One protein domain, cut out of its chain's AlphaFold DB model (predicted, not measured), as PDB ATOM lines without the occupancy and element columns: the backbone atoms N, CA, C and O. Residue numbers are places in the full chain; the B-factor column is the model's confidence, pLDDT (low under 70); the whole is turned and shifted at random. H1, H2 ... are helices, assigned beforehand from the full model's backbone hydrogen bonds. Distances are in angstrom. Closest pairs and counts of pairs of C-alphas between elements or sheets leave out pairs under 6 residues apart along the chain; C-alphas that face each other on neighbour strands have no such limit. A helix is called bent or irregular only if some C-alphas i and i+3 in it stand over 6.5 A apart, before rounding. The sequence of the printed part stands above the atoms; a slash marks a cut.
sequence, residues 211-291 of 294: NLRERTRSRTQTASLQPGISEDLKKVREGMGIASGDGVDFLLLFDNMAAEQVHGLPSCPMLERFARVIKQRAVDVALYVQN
ATOM      1  N   ASN A 211       9.295  73.354 -19.915       95.88
ATOM      2  CA  ASN A 211       9.361  72.750 -21.251       95.88
ATOM      3  C   ASN A 211      10.109  71.408 -21.246       95.88
ATOM      4  O   ASN A 211       9.669  70.453 -21.884       95.88
ATOM      5  N   LEU A 212      11.228  71.311 -20.519       94.81
ATOM      6  CA  LEU A 212      11.974  70.058 -20.389       94.81
ATOM      7  C   LEU A 212      11.131  68.992 -19.679       94.81
ATOM      8  O   LEU A 212      11.089  67.843 -20.126       94.81
ATOM      9  N   ARG A 213      10.438  69.370 -18.599       95.00
ATOM     10  CA  ARG A 213       9.543  68.480 -17.858       95.00
ATOM     11  C   ARG A 213       8.425  67.947 -18.741       95.00
ATOM     12  O   ARG A 213       8.272  66.736 -18.830       95.00
ATOM     13  N   GLU A 214       7.691  68.814 -19.432       95.06
ATOM     14  CA  GLU A 214       6.571  68.386 -20.277       95.06
ATOM     15  C   GLU A 214       7.041  67.508 -21.441       95.06
ATOM     16  O   GLU A 214       6.462  66.449 -21.682       95.06
ATOM     17  N   ARG A 215       8.154  67.863 -22.099       94.12
ATOM     18  CA  ARG A 215       8.702  67.067 -23.213       94.12
ATOM     19  C   ARG A 215       9.202  65.688 -22.797       94.12
ATOM     20  O   ARG A 215       9.339  64.831 -23.665       94.12
ATOM     21  N   THR A 216       9.519  65.476 -21.521       94.44
ATOM     22  CA  THR A 216      10.040  64.197 -21.008       94.44
ATOM     23  C   THR A 216       9.032  63.433 -20.155       94.44
ATOM     24  O   THR A 216       9.213  62.237 -19.959       94.44
ATOM     25  N   ARG A 217       7.939  64.068 -19.711       93.81
ATOM     26  CA  ARG A 217       6.958  63.517 -18.761       93.81
ATOM     27  C   ARG A 217       6.481  62.113 -19.123       93.81
ATOM     28  O   ARG A 217       6.585  61.211 -18.299       93.81
ATOM     29  N   SER A 218       5.981  61.940 -20.349       94.25
ATOM     30  CA  SER A 218       5.461  60.652 -20.827       94.25
ATOM     31  C   SER A 218       6.559  59.586 -20.847       94.25
ATOM     32  O   SER A 218       6.402  58.524 -20.255       94.25
ATOM     33  N   ARG A 219       7.728  59.913 -21.418       93.75
ATOM     34  CA  ARG A 219       8.856  58.977 -21.507       93.75
ATOM     35  C   ARG A 219       9.403  58.587 -20.136       93.75
ATOM     36  O   ARG A 219       9.719  57.427 -19.921       93.75
ATOM     37  N   THR A 220       9.452  59.507 -19.177       93.00
ATOM     38  CA  THR A 220       9.829  59.186 -17.792       93.00
ATOM     39  C   THR A 220       8.865  58.184 -17.158       93.00
ATOM     40  O   THR A 220       9.306  57.277 -16.461       93.00
ATOM     41  N   GLN A 221       7.559  58.304 -17.419       92.12
ATOM     42  CA  GLN A 221       6.548  57.383 -16.884       92.12
ATOM     43  C   GLN A 221       6.603  55.999 -17.543       92.12
ATOM     44  O   GLN A 221       6.364  54.993 -16.879       92.12
ATOM     45  N   THR A 222       6.930  55.932 -18.835       94.88
ATOM     46  CA  THR A 222       6.908  54.688 -19.617       94.88
ATOM     47  C   THR A 222       8.281  54.044 -19.809       94.88
ATOM     48  O   THR A 222       8.360  52.982 -20.426       94.88
ATOM     49  N   ALA A 223       9.364  54.632 -19.283       94.81
ATOM     50  CA  ALA A 223      10.734  54.162 -19.511       94.81
ATOM     51  C   ALA A 223      10.943  52.700 -19.094       94.81
ATOM     52  O   ALA A 223      11.461  51.896 -19.864       94.81
ATOM     53  N   SER A 224      10.476  52.329 -17.902       94.19
ATOM     54  CA  SER A 224      10.583  50.954 -17.395       94.19
ATOM     55  C   SER A 224       9.630  49.968 -18.085       94.19
ATOM     56  O   SER A 224       9.743  48.766 -17.867       94.19
ATOM     57  N   LEU A 225       8.693  50.465 -18.903       94.38
ATOM     58  CA  LEU A 225       7.714  49.670 -19.650       94.38
ATOM     59  C   LEU A 225       8.132  49.439 -21.110       94.38
ATOM     60  O   LEU A 225       7.403  48.787 -21.851       94.38
ATOM     61  N   GLN A 226       9.272  49.985 -21.546       95.81
ATOM     62  CA  GLN A 226       9.722  49.810 -22.924       95.81
ATOM     63  C   GLN A 226      10.082  48.344 -23.222       95.81
ATOM     64  O   GLN A 226      10.615  47.658 -22.337       95.81
ATOM     65  N   PRO A 227       9.863  47.875 -24.467       96.00
ATOM     66  CA  PRO A 227      10.234  46.527 -24.882       96.00
ATOM     67  C   PRO A 227      11.713  46.226 -24.620       96.00
ATOM     68  O   PRO A 227      12.598  47.037 -24.898       96.00
ATOM     69  N   GLY A 228      11.989  45.056 -24.061       95.19
ATOM     70  CA  GLY A 228      13.310  44.623 -23.619       95.19
ATOM     71  C   GLY A 228      13.708  45.147 -22.236       95.19
ATOM     72  O   GLY A 228      14.370  44.424 -21.495       95.19
ATOM     73  N   ILE A 229      13.304  46.366 -21.857       96.44
ATOM     74  CA  ILE A 229      13.543  46.899 -20.504       96.44
ATOM     75  C   ILE A 229      12.599  46.209 -19.519       96.44
ATOM     76  O   ILE A 229      13.044  45.706 -18.489       96.44
ATOM     77  N   SER A 230      11.309  46.140 -19.837       96.06
ATOM     78  CA  SER A 230      10.299  45.601 -18.921       96.06
ATOM     79  C   SER A 230      10.514  44.114 -18.590       96.06
ATOM     80  O   SER A 230      10.407  43.697 -17.435       96.06
ATOM     81  N   GLU A 231      10.901  43.322 -19.589       96.69
ATOM     82  CA  GLU A 231      11.133  41.883 -19.507       96.69
ATOM     83  C   GLU A 231      12.398  41.578 -18.705       96.69
ATOM     84  O   GLU A 231      12.381  40.720 -17.818       96.69
ATOM     85  N   ASP A 232      13.481  42.319 -18.961       97.38
ATOM     86  CA  ASP A 232      14.705  42.193 -18.175       97.38
ATOM     87  C   ASP A 232      14.476  42.654 -16.734       97.38
ATOM     88  O   ASP A 232      14.983  42.021 -15.808       97.38
ATOM     89  N   LEU A 233      13.687  43.713 -16.510       96.31
ATOM     90  CA  LEU A 233      13.387  44.188 -15.160       96.31
ATOM     91  C   LEU A 233      12.616  43.130 -14.370       96.31
ATOM     92  O   LEU A 233      12.965  42.848 -13.224       96.31
ATOM     93  N   LYS A 234      11.609  42.506 -14.994       95.25
ATOM     94  CA  LYS A 234      10.861  41.391 -14.407       95.25
ATOM     95  C   LYS A 234      11.794  40.233 -14.051       95.25
ATOM     96  O   LYS A 234      11.801  39.794 -12.904       95.25
ATOM     97  N   LYS A 235      12.643  39.810 -14.991       95.75
ATOM     98  CA  LYS A 235      13.614  38.725 -14.788       95.75
ATOM     99  C   LYS A 235      14.590  39.010 -13.645       95.75
ATOM    100  O   LYS A 235      14.901  38.112 -12.864       95.75
ATOM    101  N   VAL A 236      15.092  40.243 -13.546       95.38
ATOM    102  CA  VAL A 236      16.010  40.646 -12.470       95.38
ATOM    103  C   VAL A 236      15.288  40.658 -11.125       95.38
ATOM    104  O   VAL A 236      15.809  40.088 -10.171       95.38
ATOM    105  N   ARG A 237      14.081  41.234 -11.043       93.88
ATOM    106  CA  ARG A 237      13.286  41.260  -9.804       93.88
ATOM    107  C   ARG A 237      12.957  39.851  -9.309       93.88
ATOM    108  O   ARG A 237      13.207  39.562  -8.144       93.88
ATOM    109  N   GLU A 238      12.490  38.968 -10.192       93.06
ATOM    110  CA  GLU A 238      12.215  37.560  -9.868       93.06
ATOM    111  C   GLU A 238      13.476  36.844  -9.376       93.06
ATOM    112  O   GLU A 238      13.459  36.198  -8.331       93.06
ATOM    113  N   GLY A 239      14.599  37.015 -10.081       92.19
ATOM    114  CA  GLY A 239      15.872  36.423  -9.678       92.19
ATOM    115  C   GLY A 239      16.417  36.963  -8.351       92.19
ATOM    116  O   GLY A 239      17.194  36.275  -7.699       92.19
ATOM    117  N   MET A 240      16.020  38.170  -7.946       91.19
ATOM    118  CA  MET A 240      16.407  38.797  -6.679       91.19
ATOM    119  C   MET A 240      15.367  38.628  -5.560       91.19
ATOM    120  O   MET A 240      15.605  39.103  -4.449       91.19
ATOM    121  N   GLY A 241      14.224  37.990  -5.835       90.75
ATOM    122  CA  GLY A 241      13.123  37.857  -4.877       90.75
ATOM    123  C   GLY A 241      12.453  39.186  -4.502       90.75
ATOM    124  O   GLY A 241      11.947  39.315  -3.393       90.75
ATOM    125  N   ILE A 242      12.478  40.185  -5.391       90.81
ATOM    126  CA  ILE A 242      11.860  41.505  -5.183       90.81
ATOM    127  C   ILE A 242      10.410  41.473  -5.681       90.81
ATOM    128  O   ILE A 242      10.152  40.997  -6.791       90.81
ATOM    129  N   ALA A 243       9.464  42.012  -4.907       86.00
ATOM    130  CA  ALA A 243       8.057  42.000  -5.285       86.00
ATOM    131  C   ALA A 243       7.762  43.011  -6.408       86.00
ATOM    132  O   ALA A 243       8.364  44.081  -6.520       86.00
ATOM    133  N   SER A 244       6.776  42.700  -7.256       73.00
ATOM    134  CA  SER A 244       6.416  43.553  -8.401       73.00
ATOM    135  C   SER A 244       5.940  44.962  -8.006       73.00
ATOM    136  O   SER A 244       6.063  45.883  -8.816       73.00
ATOM    137  N   GLY A 245       5.431  45.134  -6.778       72.44
ATOM    138  CA  GLY A 245       4.892  46.391  -6.247       72.44
ATOM    139  C   GLY A 245       5.923  47.358  -5.650       72.44
ATOM    140  O   GLY A 245       5.577  48.508  -5.399       72.44
ATOM    141  N   ASP A 246       7.185  46.953  -5.481       77.81
ATOM    142  CA  ASP A 246       8.162  47.713  -4.680       77.81
ATOM    143  C   ASP A 246       8.801  48.915  -5.408       77.81
ATOM    144  O   ASP A 246       9.761  49.515  -4.928       77.81
ATOM    145  N   GLY A 247       8.310  49.274  -6.600       84.50
ATOM    146  CA  GLY A 247       8.772  50.462  -7.330       84.50
ATOM    147  C   GLY A 247      10.244  50.434  -7.774       84.50
ATOM    148  O   GLY A 247      10.822  51.489  -8.021       84.50
ATOM    149  N   VAL A 248      10.869  49.253  -7.879       92.81
ATOM    150  CA  VAL A 248      12.305  49.100  -8.194       92.81
ATOM    151  C   VAL A 248      12.584  49.202  -9.692       92.81
ATOM    152  O   VAL A 248      12.212  48.307 -10.447       92.81
ATOM    153  N   ASP A 249      13.280  50.236 -10.145       95.19
ATOM    154  CA  ASP A 249      13.729  50.363 -11.537       95.19
ATOM    155  C   ASP A 249      15.226  50.028 -11.709       95.19
ATOM    156  O   ASP A 249      15.948  49.729 -10.752       95.19
ATOM    157  N   PHE A 250      15.711  50.075 -12.952       97.31
ATOM    158  CA  PHE A 250      17.126  49.839 -13.242       97.31
ATOM    159  C   PHE A 250      18.063  50.920 -12.703       97.31
ATOM    160  O   PHE A 250      19.238  50.627 -12.499       97.31
ATOM    161  N   LEU A 251      17.579  52.140 -12.450       96.75
ATOM    162  CA  LEU A 251      18.403  53.198 -11.868       96.75
ATOM    163  C   LEU A 251      18.693  52.892 -10.397       96.75
ATOM    164  O   LEU A 251      19.839  53.016  -9.970       96.75
ATOM    165  N   LEU A 252      17.691  52.425  -9.648       96.69
ATOM    166  CA  LEU A 252      17.842  51.990  -8.261       96.69
ATOM    167  C   LEU A 252      18.722  50.739  -8.140       96.69
ATOM    168  O   LEU A 252      19.609  50.694  -7.284       96.69
ATOM    169  N   LEU A 253      18.508  49.745  -9.012       96.94
ATOM    170  CA  LEU A 253      19.349  48.543  -9.076       96.94
ATOM    171  C   LEU A 253      20.806  48.905  -9.376       96.94
ATOM    172  O   LEU A 253      21.715  48.431  -8.698       96.94
ATOM    173  N   PHE A 254      21.031  49.773 -10.365       97.88
ATOM    174  CA  PHE A 254      22.369  50.216 -10.743       97.88
ATOM    175  C   PHE A 254      23.047  51.025  -9.634       97.88
ATOM    176  O   PHE A 254      24.240  50.842  -9.403       97.88
ATOM    177  N   ASP A 255      22.307  51.895  -8.944       98.25
ATOM    178  CA  ASP A 255      22.832  52.709  -7.847       98.25
ATOM    179  C   ASP A 255      23.361  51.845  -6.696       98.25
ATOM    180  O   ASP A 255      24.494  52.046  -6.263       98.25
ATOM    181  N   ASN A 256      22.584  50.848  -6.256       97.69
ATOM    182  CA  ASN A 256      23.009  49.924  -5.200       97.69
ATOM    183  C   ASN A 256      24.153  49.028  -5.675       97.69
ATOM    184  O   ASN A 256      25.206  49.015  -5.049       97.69
ATOM    185  N   MET A 257      24.019  48.382  -6.836       97.00
ATOM    186  CA  MET A 257      25.065  47.517  -7.393       97.00
ATOM    187  C   MET A 257      26.412  48.233  -7.527       97.00
ATOM    188  O   MET A 257      27.436  47.718  -7.088       97.00
ATOM    189  N   ALA A 258      26.431  49.421  -8.137       97.44
ATOM    190  CA  ALA A 258      27.671  50.159  -8.344       97.44
ATOM    191  C   ALA A 258      28.277  50.629  -7.015       97.44
ATOM    192  O   ALA A 258      29.501  50.626  -6.870       97.44
ATOM    193  N   ALA A 259      27.434  51.027  -6.055       98.25
ATOM    194  CA  ALA A 259      27.877  51.412  -4.725       98.25
ATOM    195  C   ALA A 259      28.459  50.209  -3.968       98.25
ATOM    196  O   ALA A 259      29.551  50.315  -3.428       98.25
ATOM    197  N   GLU A 260      27.810  49.052  -3.961       97.44
ATOM    198  CA  GLU A 260      28.310  47.873  -3.248       97.44
ATOM    199  C   GLU A 260      29.621  47.351  -3.855       97.44
ATOM    200  O   GLU A 260      30.607  47.159  -3.137       97.44
ATOM    201  N   GLN A 261      29.681  47.239  -5.187       96.44
ATOM    202  CA  GLN A 261      30.855  46.733  -5.903       96.44
ATOM    203  C   GLN A 261      32.100  47.597  -5.693       96.44
ATOM    204  O   GLN A 261      33.187  47.067  -5.468       96.44
ATOM    205  N   VAL A 262      31.972  48.929  -5.746       97.62
ATOM    206  CA  VAL A 262      33.139  49.821  -5.606       97.62
ATOM    207  C   VAL A 262      33.724  49.814  -4.190       97.62
ATOM    208  O   VAL A 262      34.890  50.159  -4.014       97.62
ATOM    209  N   HIS A 263      32.940  49.400  -3.191       98.19
ATOM    210  CA  HIS A 263      33.382  49.259  -1.803       98.19
ATOM    211  C   HIS A 263      33.751  47.814  -1.434       98.19
ATOM    212  O   HIS A 263      34.151  47.575  -0.297       98.19
ATOM    213  N   GLY A 264      33.624  46.857  -2.361       96.12
ATOM    214  CA  GLY A 264      33.873  45.440  -2.088       96.12
ATOM    215  C   GLY A 264      32.939  44.857  -1.023       96.12
ATOM    216  O   GLY A 264      33.351  43.980  -0.267       96.12
ATOM    217  N   LEU A 265      31.709  45.376  -0.918       95.19
ATOM    218  CA  LEU A 265      30.726  44.886   0.048       95.19
ATOM    219  C   LEU A 265      30.171  43.521  -0.390       95.19
ATOM    220  O   LEU A 265      30.084  43.268  -1.597       95.19
ATOM    221  N   PRO A 266      29.767  42.655   0.563       93.12
ATOM    222  CA  PRO A 266      29.213  41.330   0.278       93.12
ATOM    223  C   PRO A 266      27.815  41.450  -0.345       93.12
ATOM    224  O   PRO A 266      26.794  41.297   0.322       93.12
ATOM    225  N   SER A 267      27.797  41.778  -1.633       89.25
ATOM    226  CA  SER A 267      26.598  42.059  -2.417       89.25
ATOM    227  C   SER A 267      25.762  40.795  -2.604       89.25
ATOM    228  O   SER A 267      26.268  39.672  -2.542       89.25
ATOM    229  N   CYS A 268      24.476  40.957  -2.916       87.75
ATOM    230  CA  CYS A 268      23.647  39.828  -3.336       87.75
ATOM    231  C   CYS A 268      24.270  39.152  -4.584       87.75
ATOM    232  O   CYS A 268      24.447  39.829  -5.600       87.75
ATOM    233  N   PRO A 269      24.532  37.827  -4.589       90.62
ATOM    234  CA  PRO A 269      25.137  37.151  -5.746       90.62
ATOM    235  C   PRO A 269      24.329  37.312  -7.041       90.62
ATOM    236  O   PRO A 269      24.874  37.341  -8.146       90.62
ATOM    237  N   MET A 270      23.006  37.454  -6.920       91.38
ATOM    238  CA  MET A 270      22.131  37.696  -8.065       91.38
ATOM    239  C   MET A 270      22.296  39.109  -8.635       91.38
ATOM    240  O   MET A 270      22.211  39.279  -9.851       91.38
ATOM    241  N   LEU A 271      22.607  40.100  -7.794       89.31
ATOM    242  CA  LEU A 271      22.910  41.460  -8.238       89.31
ATOM    243  C   LEU A 271      24.197  41.484  -9.078       89.31
ATOM    244  O   LEU A 271      24.226  42.090 -10.148       89.31
ATOM    245  N   GLU A 272      25.225  40.739  -8.661       88.94
ATOM    246  CA  GLU A 272      26.457  40.563  -9.442       88.94
ATOM    247  C   GLU A 272      26.205  39.820 -10.759       88.94
ATOM    248  O   GLU A 272      26.649  40.260 -11.823       88.94
ATOM    249  N   ARG A 273      25.426  38.732 -10.716       95.06
ATOM    250  CA  ARG A 273      25.062  37.949 -11.907       95.06
ATOM    251  C   ARG A 273      24.377  38.802 -12.974       95.06
ATOM    252  O   ARG A 273      24.618  38.610 -14.168       95.06
ATOM    253  N   PHE A 274      23.527  39.742 -12.563       96.38
ATOM    254  CA  PHE A 274      22.807  40.630 -13.474       96.38
ATOM    255  C   PHE A 274      23.530  41.945 -13.769       96.38
ATOM    256  O   PHE A 274      23.001  42.757 -14.531       96.38
ATOM    257  N   ALA A 275      24.748  42.153 -13.262       95.81
ATOM    258  CA  ALA A 275      25.384  43.466 -13.271       95.81
ATOM    259  C   ALA A 275      25.506  44.101 -14.663       95.81
ATOM    260  O   ALA A 275      25.238  45.290 -14.856       95.81
ATOM    261  N   ARG A 276      25.848  43.290 -15.673       97.12
ATOM    262  CA  ARG A 276      25.940  43.747 -17.067       97.12
ATOM    263  C   ARG A 276      24.587  44.214 -17.610       97.12
ATOM    264  O   ARG A 276      24.532  45.242 -18.278       97.12
ATOM    265  N   VAL A 277      23.519  43.465 -17.329       97.81
ATOM    266  CA  VAL A 277      22.156  43.790 -17.780       97.81
ATOM    267  C   VAL A 277      21.655  45.032 -17.054       97.81
ATOM    268  O   VAL A 277      21.207  45.962 -17.710       97.81
ATOM    269  N   ILE A 278      21.824  45.099 -15.732       98.06
ATOM    270  CA  ILE A 278      21.437  46.258 -14.918       98.06
ATOM    271  C   ILE A 278      22.107  47.530 -15.437       98.06
ATOM    272  O   ILE A 278      21.431  48.527 -15.684       98.06
ATOM    273  N   LYS A 279      23.424  47.487 -15.674       97.56
ATOM    274  CA  LYS A 279      24.167  48.628 -16.219       97.56
ATOM    275  C   LYS A 279      23.653  49.038 -17.598       97.56
ATOM    276  O   LYS A 279      23.427  50.222 -17.820       97.56
ATOM    277  N   GLN A 280      23.481  48.081 -18.512       97.88
ATOM    278  CA  GLN A 280      22.997  48.378 -19.859       97.88
ATOM    279  C   GLN A 280      21.597  48.999 -19.813       97.88
ATOM    280  O   GLN A 280      21.380  50.059 -20.390       97.88
ATOM    281  N   ARG A 281      20.668  48.395 -19.071       98.00
ATOM    282  CA  ARG A 281      19.284  48.869 -18.999       98.00
ATOM    283  C   ARG A 281      19.134  50.190 -18.259       98.00
ATOM    284  O   ARG A 281      18.279  50.981 -18.634       98.00
ATOM    285  N   ALA A 282      19.986  50.486 -17.280       97.44
ATOM    286  CA  ALA A 282      20.038  51.815 -16.674       97.44
ATOM    287  C   ALA A 282      20.422  52.898 -17.702       97.44
ATOM    288  O   ALA A 282      19.845  53.986 -17.691       97.44
ATOM    289  N   VAL A 283      21.353  52.594 -18.617       96.75
ATOM    290  CA  VAL A 283      21.689  53.492 -19.735       96.75
ATOM    291  C   VAL A 283      20.525  53.590 -20.718       96.75
ATOM    292  O   VAL A 283      20.160  54.703 -21.086       96.75
ATOM    293  N   ASP A 284      19.910  52.470 -21.099       96.38
ATOM    294  CA  ASP A 284      18.773  52.462 -22.028       96.38
ATOM    295  C   ASP A 284      17.602  53.308 -21.489       96.38
ATOM    296  O   ASP A 284      17.049  54.127 -22.221       96.38
ATOM    297  N   VAL A 285      17.282  53.189 -20.191       95.25
ATOM    298  CA  VAL A 285      16.285  54.029 -19.499       95.25
ATOM    299  C   VAL A 285      16.660  55.508 -19.588       95.25
ATOM    300  O   VAL A 285      15.828  56.334 -19.964       95.25
ATOM    301  N   ALA A 286      17.910  55.862 -19.274       93.31
ATOM    302  CA  ALA A 286      18.359  57.253 -19.314       93.31
ATOM    303  C   ALA A 286      18.297  57.840 -20.736       93.31
ATOM    304  O   ALA A 286      17.812  58.957 -20.920       93.31
ATOM    305  N   LEU A 287      18.735  57.076 -21.742       93.56
ATOM    306  CA  LEU A 287      18.680  57.476 -23.147       93.56
ATOM    307  C   LEU A 287      17.241  57.620 -23.640       93.56
ATOM    308  O   LEU A 287      16.942  58.581 -24.343       93.56
ATOM    309  N   TYR A 288      16.338  56.718 -23.251       93.50
ATOM    310  CA  TYR A 288      14.926  56.806 -23.615       93.50
ATOM    311  C   TYR A 288      14.277  58.094 -23.089       93.50
ATOM    312  O   TYR A 288      13.574  58.785 -23.822       93.50
ATOM    313  N   VAL A 289      14.559  58.473 -21.839       91.50
ATOM    314  CA  VAL A 289      14.033  59.722 -21.261       91.50
ATOM    315  C   VAL A 289      14.594  60.956 -21.982       91.50
ATOM    316  O   VAL A 289      13.855  61.910 -22.246       91.50
ATOM    317  N   GLN A 290      15.887  60.938 -22.318       85.19
ATOM    318  CA  GLN A 290      16.597  62.083 -22.896       85.19
ATOM    319  C   GLN A 290      16.377  62.271 -24.400       85.19
ATOM    320  O   GLN A 290      16.365  63.410 -24.868       85.19
ATOM    321  N   ASN A 291      16.189  61.195 -25.162       79.75
ATOM    322  CA  ASN A 291      15.939  61.288 -26.593       79.75
ATOM    323  C   ASN A 291      14.539  61.865 -26.826       79.75
ATOM    324  O   ASN A 291      13.540  61.277 -26.423       79.75
TER     325      ASN A 291
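What this domain is: This is residues 211 to 291 of the 294 residues of the protein "lysophosphatidic acid phosphatase type 6 isoform X2" of Pteropus vampyrus (UniProt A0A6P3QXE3). H5 runs through the middle of an elongated group of helices, with H1 and the first residues of H2, 229 to 232, along one side and H3 packed across it at a steep tilt. H1 and H2 follow each other round a corner, and the short H4 sits between the end of H2 and H3, at the end of the domain away from Asn 211. The printed part has 81 residues with five named helices, in the order H1 H2 H3 H4 H5, and no named strand; the class is all helix. It is compact, with a radius of gyration of the C-alphas of 13.3 A, and spans 43 by 25 by 19 A.

How they stand to each other: H1, residues 211 to 225, and H2, residues 229 to 240, touch only at the corner, and only just, with 3 pairs of C-alphas within 8 A; the closest are those of Ser 224 and Ser 230, 5.6 A apart. H3, residues 250 to 262, is close to H2 but not clearly touching; their closest C-alphas, of Leu 233 and Phe 250, are 7.0 A apart. H4, residues 269 to 273, only just touches H2, through residues 239 to 240 of H2 alone, with 3 pairs of C-alphas within 8 A; the closest are those of Met 240 and Met 270, 6.0 A apart. H4 also only just touches H3, with 3 such pairs, the closest being Met 257 and Leu 271 at 6.5 A. H5, residues 275 to 290, touches H3 at a steep tilt of 46 degrees, opposite ways; the closest C-alphas, of Phe 250 and Ala 282, are 4.9 A apart. With its residues 285 to 290 alone H5 touches H1, opposite ways at a shallow tilt of 34 degrees, only just short of steep; the closest C-alphas are those of Arg 219 and Val 289, 5.2 A apart. H5 touches residues 229 to 232 of H2, closest at Ile 229 and Arg 281, 6.3 A between C-alphas. H1 and H4 are apart. Each O i to N i+4 pair is within hydrogen-bond range in H2, H3, H4 and H5, and 7 of 11 are in H1.

Where its parts are: H1 begins at C-alpha 211 (9.361, 72.750, -21.251) and is 23.2 A long; it is irregular, with C-alphas 221 and 224 7.6 A apart. H2 is 16.3 A long, H3 17.7 A and H5 22.7 A. H3 begins at C-alpha 250 (17.126, 49.839, -13.242), and H5 ends at C-alpha 290 (16.597, 62.083, -22.896).

The domain as a whole: The C-alphas farthest apart, of Asn 211 and Pro 266, are 43.0 A apart. The printed part has no cut. The links H1 to H2 and H4 to H5 are tight, and H2 to H3 and H3 to H4 are short. The mean pLDDT of the printed part is 93.7, and no printed residue is under 70.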